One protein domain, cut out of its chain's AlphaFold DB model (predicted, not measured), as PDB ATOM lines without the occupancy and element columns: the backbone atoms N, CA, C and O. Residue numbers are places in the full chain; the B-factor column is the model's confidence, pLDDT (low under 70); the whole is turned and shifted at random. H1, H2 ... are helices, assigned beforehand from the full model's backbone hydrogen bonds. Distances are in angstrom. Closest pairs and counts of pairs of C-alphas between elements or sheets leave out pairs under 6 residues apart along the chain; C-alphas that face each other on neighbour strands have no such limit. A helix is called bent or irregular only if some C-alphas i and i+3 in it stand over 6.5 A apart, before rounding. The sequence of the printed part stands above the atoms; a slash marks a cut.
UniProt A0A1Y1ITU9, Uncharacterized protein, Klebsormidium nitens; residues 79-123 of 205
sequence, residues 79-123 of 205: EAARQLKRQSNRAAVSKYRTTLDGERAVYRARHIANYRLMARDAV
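This is residues 79 to 123 of the 205 residues of an uncharacterized protein of Klebsormidium nitens (UniProt A0A1Y1ITU9). Two helices meet end to end at an open corner, as a wide V: H1 makes one limb, and H2 makes the other and bends partway along, its far arm H2b turned aside from H2a. There is no core, and both limbs stick out into the open with residues 79 to 92 and 107 to 123. The printed part has 45 residues with two named helices, H1 then H2, and no named strand; its class is all helix. It is extended, with a radius of gyration of the C-alphas of 15.9 A and spans of 50 by 24 by 11 A.

H1, residues 79 to 97, is joined by a tight link of 2 residues to H2, residues 100 to 122. By its hydrogen bonds H2 was assigned as one helix, but it is bent: C-alphas 110 and 113 are 7.5 A apart. Its arms are H2a, residues 100 to 110, and H2b, residues 113 to 122. H1 and H2a only just touch, only at the corner by their link, with 3 pairs of C-alphas within 8 A. H1 touches H2a with residues 96 to 97 alone, and the closest C-alphas, those of Tyr 96 and Gly 102, are 5.3 A apart. Their lines are about perpendicular, at 80 degrees. H2a and H2b are only just about perpendicular, at 73 degrees. H1 and H2b are apart. Every O i to N i+4 pair is within hydrogen-bond range in H1, H2a and H2b.

H1 begins with C-alpha 79 at (114.747, 111.453, 99.131) and measures 26.7 A from first to last C-alpha. H2a begins with C-alpha 100 at (104.767, 121.795, 129.729) and measures 15.3 A. H2b measures 14.3 A and ends with C-alpha 122 at (111.605, 149.353, 129.309).

The two C-alphas farthest apart, those of Ala 80 and Val 123, are 50.0 A apart. The printed part has no cut. The mean pLDDT of the printed part is 91.0, and no printed residue is under 70.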
ATOM      1  N   GLU A  79     116.085 110.875  98.988       92.25
ATOM      2  CA  GLU A  79     114.747 111.453  99.131       92.25
ATOM      3  C   GLU A  79     113.887 110.712 100.152       92.25
ATOM      4  O   GLU A  79     113.308 111.351 101.034       92.25
ATOM      5  N   ALA A  80     113.882 109.378 100.110       90.06
ATOM      6  CA  ALA A  80     113.164 108.543 101.067       90.06
ATOM      7  C   ALA A  80     113.692 108.749 102.499       90.06
ATOM      8  O   ALA A  80     112.912 108.944 103.435       90.06
ATOM      9  N   ALA A  81     115.015 108.841 102.670       91.06
ATOM     10  CA  ALA A  81     115.629 109.155 103.959       91.06
ATOM     11  C   ALA A  81     115.205 110.542 104.484       91.06
ATOM     12  O   ALA A  81     114.885 110.699 105.668       91.06
ATOM     13  N   ARG A  82     115.143 111.559 103.608       91.38
ATOM     14  CA  ARG A  82     114.672 112.911 103.969       91.38
ATOM     15  C   ARG A  82     113.202 112.913 104.382       91.38
ATOM     16  O   ARG A  82     112.860 113.576 105.363       91.38
ATOM     17  N   GLN A  83     112.341 112.185 103.672       93.12
ATOM     18  CA  GLN A  83     110.924 112.065 104.021       93.12
ATOM     19  C   GLN A  83     110.739 111.386 105.382       93.12
ATOM     20  O   GLN A  83     110.059 111.940 106.249       93.12
ATOM     21  N   LEU A  84     111.418 110.260 105.614       92.00
ATOM     22  CA  LEU A  84     111.362 109.539 106.886       92.00
ATOM     23  C   LEU A  84     111.849 110.409 108.055       92.00
ATOM     24  O   LEU A  84     111.206 110.474 109.105       92.00
ATOM     25  N   LYS A  85     112.945 111.154 107.859       92.69
ATOM     26  CA  LYS A  85     113.451 112.112 108.853       92.69
ATOM     27  C   LYS A  85     112.440 113.224 109.137       92.69
ATOM     28  O   LYS A  85     112.217 113.559 110.297       92.69
ATOM     29  N   ARG A  86     111.792 113.787 108.108       92.94
ATOM     30  CA  ARG A  86     110.754 114.824 108.272       92.94
ATOM     31  C   ARG A  86     109.551 114.308 109.057       92.94
ATOM     32  O   ARG A  86     109.088 115.009 109.953       92.94
ATOM     33  N   GLN A  87     109.073 113.101 108.761       93.50
ATOM     34  CA  GLN A  87     107.965 112.479 109.494       93.50
ATOM     35  C   GLN A  87     108.332 112.240 110.961       93.50
ATOM     36  O   GLN A  87     107.593 112.653 111.855       93.50
ATOM     37  N   SER A  88     109.511 111.662 111.214       92.75
ATOM     38  CA  SER A  88     110.020 111.440 112.572       92.75
ATOM     39  C   SER A  88     110.150 112.753 113.347       92.75
ATOM     40  O   SER A  88     109.704 112.845 114.488       92.75
ATOM     41  N   ASN A  89     110.703 113.792 112.719       94.19
ATOM     42  CA  ASN A  89     110.831 115.112 113.330       94.19
ATOM     43  C   ASN A  89     109.464 115.742 113.608       94.19
ATOM     44  O   ASN A  89     109.271 116.321 114.671       94.19
ATOM     45  N   ARG A  90     108.497 115.613 112.691       94.06
ATOM     46  CA  ARG A  90     107.138 116.132 112.891       94.06
ATOM     47  C   ARG A  90     106.462 115.462 114.085       94.06
ATOM     48  O   ARG A  90     105.866 116.166 114.895       94.06
ATOM     49  N   ALA A  91     106.610 114.145 114.222       94.50
ATOM     50  CA  ALA A  91     106.095 113.388 115.360       94.50
ATOM     51  C   ALA A  91     106.806 113.748 116.677       94.50
ATOM     52  O   ALA A  91     106.168 113.886 117.718       94.50
ATOM     53  N   ALA A  92     108.127 113.942 116.649       93.81
ATOM     54  CA  ALA A  92     108.881 114.376 117.821       93.81
ATOM     55  C   ALA A  92     108.463 115.786 118.268       93.81
ATOM     56  O   ALA A  92     108.202 116.010 119.446       93.81
ATOM     57  N   VAL A  93     108.320 116.725 117.327       93.31
ATOM     58  CA  VAL A  93     107.870 118.094 117.610       93.31
ATOM     59  C   VAL A  93     106.426 118.115 118.109       93.31
ATOM     60  O   VAL A  93     106.127 118.881 119.022       93.31
ATOM     61  N   SER A  94     105.527 117.292 117.559       93.12
ATOM     62  CA  SER A  94     104.147 117.223 118.055       93.12
ATOM     63  C   SER A  94     104.093 116.711 119.493       93.12
ATOM     64  O   SER A  94     103.398 117.309 120.304       93.12
ATOM     65  N   LYS A  95     104.877 115.678 119.827       95.69
ATOM     66  CA  LYS A  95     105.013 115.180 121.206       95.69
ATOM     67  C   LYS A  95     105.646 116.214 122.135       95.69
ATOM     68  O   LYS A  95     105.209 116.374 123.263       95.69
ATOM     69  N   TYR A  96     106.659 116.939 121.667       94.06
ATOM     70  CA  TYR A  96     107.283 117.994 122.462       94.06
ATOM     71  C   TYR A  96     106.288 119.113 122.782       94.06
ATOM     72  O   TYR A  96     106.212 119.547 123.923       94.06
ATOM     73  N   ARG A  97     105.473 119.545 121.811       92.00
ATOM     74  CA  ARG A  97     104.486 120.623 121.996       92.00
ATOM     75  C   ARG A  97     103.437 120.343 123.070       92.00
ATOM     76  O   ARG A  97     102.912 121.306 123.607       92.00
ATOM     77  N   THR A  98     103.139 119.077 123.354       92.62
ATOM     78  CA  THR A  98     102.191 118.682 124.410       92.62
ATOM     79  C   THR A  98     102.834 118.595 125.795       92.62
ATOM     80  O   THR A  98     102.145 118.320 126.768       92.62
ATOM     81  N   THR A  99     104.153 118.769 125.909       96.06
ATOM     82  CA  THR A  99     104.828 118.874 127.213       96.06
ATOM     83  C   THR A  99     104.714 120.297 127.760       96.06
ATOM     84  O   THR A  99     104.628 121.242 126.978       96.06
ATOM     85  N   LEU A 100     104.799 120.470 129.084       94.56
ATOM     86  CA  LEU A 100     104.767 121.795 129.729       94.56
ATOM     87  C   LEU A 100     105.832 122.755 129.166       94.56
ATOM     88  O   LEU A 100     105.558 123.933 128.926       94.56
ATOM     89  N   ASP A 101     107.040 122.249 128.906       93.62
ATOM     90  CA  ASP A 101     108.115 123.035 128.291       93.62
ATOM     91  C   ASP A 101     107.794 123.405 126.841       93.62
ATOM     92  O   ASP A 101     108.062 124.529 126.403       93.62
ATOM     93  N   GLY A 102     107.169 122.491 126.100       93.56
ATOM     94  CA  GLY A 102     106.680 122.741 124.751       93.56
ATOM     95  C   GLY A 102     105.588 123.801 124.700       93.56
ATOM     96  O   GLY A 102     105.673 124.718 123.884       93.56
ATOM     97  N   GLU A 103     104.600 123.729 125.589       94.00
ATOM     98  CA  GLU A 103     103.533 124.725 125.706       94.00
ATOM     99  C   GLU A 103     104.099 126.100 126.054       94.00
ATOM    100  O   GLU A 103     103.789 127.095 125.392       94.00
ATOM    101  N   ARG A 104     105.021 126.155 127.021       92.88
ATOM    102  CA  ARG A 104     105.734 127.384 127.384       92.88
ATOM    103  C   ARG A 104     106.540 127.935 126.208       92.88
ATOM    104  O   ARG A 104     106.538 129.146 125.983       92.88
ATOM    105  N   ALA A 105     107.218 127.082 125.442       92.31
ATOM    106  CA  ALA A 105     107.966 127.494 124.258       92.31
ATOM    107  C   ALA A 105     107.041 128.046 123.159       92.31
ATOM    108  O   ALA A 105     107.345 129.086 122.576       92.31
ATOM    109  N   VAL A 106     105.893 127.407 122.912       92.44
ATOM    110  CA  VAL A 106     104.880 127.887 121.957       92.44
ATOM    111  C   VAL A 106     104.291 129.218 122.415       92.44
ATOM    112  O   VAL A 106     104.171 130.141 121.609       92.44
ATOM    113  N   TYR A 107     103.970 129.349 123.702       92.12
ATOM    114  CA  TYR A 107     103.484 130.594 124.285       92.12
ATOM    115  C   TYR A 107     104.504 131.722 124.104       92.12
ATOM    116  O   TYR A 107     104.166 132.773 123.559       92.12
ATOM    117  N   ARG A 108     105.771 131.492 124.470       90.19
ATOM    118  CA  ARG A 108     106.855 132.466 124.274       90.19
ATOM    119  C   ARG A 108     107.022 132.842 122.807       90.19
ATOM    120  O   ARG A 108     107.140 134.023 122.509       90.19
ATOM    121  N   ALA A 109     106.993 131.871 121.896       89.56
ATOM    122  CA  ALA A 109     107.129 132.122 120.465       89.56
ATOM    123  C   ALA A 109     105.983 132.987 119.915       89.56
ATOM    124  O   ALA A 109     106.238 133.898 119.134       89.56
ATOM    125  N   ARG A 110     104.739 132.752 120.355       91.12
ATOM    126  CA  ARG A 110     103.577 133.574 119.969       91.12
ATOM    127  C   ARG A 110     103.680 135.012 120.477       91.12
ATOM    128  O   ARG A 110     103.297 135.932 119.767       91.12
ATOM    129  N   HIS A 111     104.222 135.205 121.677       92.19
ATOM    130  CA  HIS A 111     104.273 136.512 122.339       92.19
ATOM    131  C   HIS A 111     105.631 137.212 122.210       92.19
ATOM    132  O   HIS A 111     105.829 138.278 122.788       92.19
ATOM    133  N   ILE A 112     106.577 136.654 121.446       91.38
ATOM    134  CA  ILE A 112     107.940 137.192 121.353       91.38
ATOM    135  C   ILE A 112     107.970 138.615 120.789       91.38
ATOM    136  O   ILE A 112     108.802 139.415 121.202       91.38
ATOM    137  N   ALA A 113     107.052 138.945 119.879       89.50
ATOM    138  CA  ALA A 113     106.918 140.294 119.340       89.50
ATOM    139  C   ALA A 113     106.498 141.287 120.433       89.50
ATOM    140  O   ALA A 113     107.150 142.314 120.603       89.50
ATOM    141  N   ASN A 114     105.492 140.935 121.235       91.19
ATOM    142  CA  ASN A 114     105.026 141.763 122.348       91.19
ATOM    143  C   ASN A 114     106.129 141.947 123.396       91.19
ATOM    144  O   ASN A 114     106.402 143.069 123.804       91.19
ATOM    145  N   TYR A 115     106.838 140.872 123.761       85.94
ATOM    146  CA  TYR A 115     107.972 140.964 124.685       85.94
ATOM    147  C   TYR A 115     109.106 141.842 124.149       85.94
ATOM    148  O   TYR A 115     109.725 142.567 124.920       85.94
ATOM    149  N   ARG A 116     109.379 141.810 122.838       86.62
ATOM    150  CA  ARG A 116     110.374 142.697 122.214       86.62
ATOM    151  C   ARG A 116     109.966 144.165 122.292       86.62
ATOM    152  O   ARG A 116     110.831 144.999 122.531       86.62
ATOM    153  N   LEU A 117     108.683 144.473 122.104       87.62
ATOM    154  CA  LEU A 117     108.166 145.836 122.250       87.62
ATOM    155  C   LEU A 117     108.275 146.306 123.704       87.62
ATOM    156  O   LEU A 117     108.911 147.319 123.962       87.62
ATOM    157  N   MET A 118     107.804 145.498 124.657       87.38
ATOM    158  CA  MET A 118     107.931 145.808 126.087       87.38
ATOM    159  C   MET A 118     109.392 146.008 126.511       87.38
ATOM    160  O   MET A 118     109.691 146.914 127.279       87.38
ATOM    161  N   ALA A 119     110.317 145.187 126.003       85.31
ATOM    162  CA  ALA A 119     111.741 145.332 126.293       85.31
ATOM    163  C   ALA A 119     112.337 146.613 125.693       85.31
ATOM    164  O   ALA A 119     113.197 147.228 126.314       85.31
ATOM    165  N   ARG A 120     111.882 147.024 124.503       79.38
ATOM    166  CA  ARG A 120     112.296 148.287 123.882       79.38
ATOM    167  C   ARG A 120     111.835 149.486 124.708       79.38
ATOM    168  O   ARG A 120     112.618 150.409 124.888       79.38
ATOM    169  N   ASP A 121     110.608 149.446 125.216       83.38
ATOM    170  CA  ASP A 121     110.030 150.543 125.996       83.38
ATOM    171  C   ASP A 121     110.584 150.593 127.432       83.38
ATOM    172  O   ASP A 121     110.662 151.659 128.036       83.38
ATOM    173  N   ALA A 122     111.012 149.449 127.976       83.88
ATOM    174  CA  ALA A 122     111.605 149.353 129.309       83.88
ATOM    175  C   ALA A 122     113.048 149.883 129.388       83.88
ATOM    176  O   ALA A 122     113.510 150.215 130.479       83.88
ATOM    177  N   VAL A 123     113.776 149.936 128.267       78.31
ATOM    178  CA  VAL A 123     115.145 150.464 128.237       78.31
ATOM    179  C   VAL A 123     115.077 151.967 127.960       78.31
ATOM    180  O   VAL A 123     114.757 152.357 126.836       78.31
TER     181      VAL A 123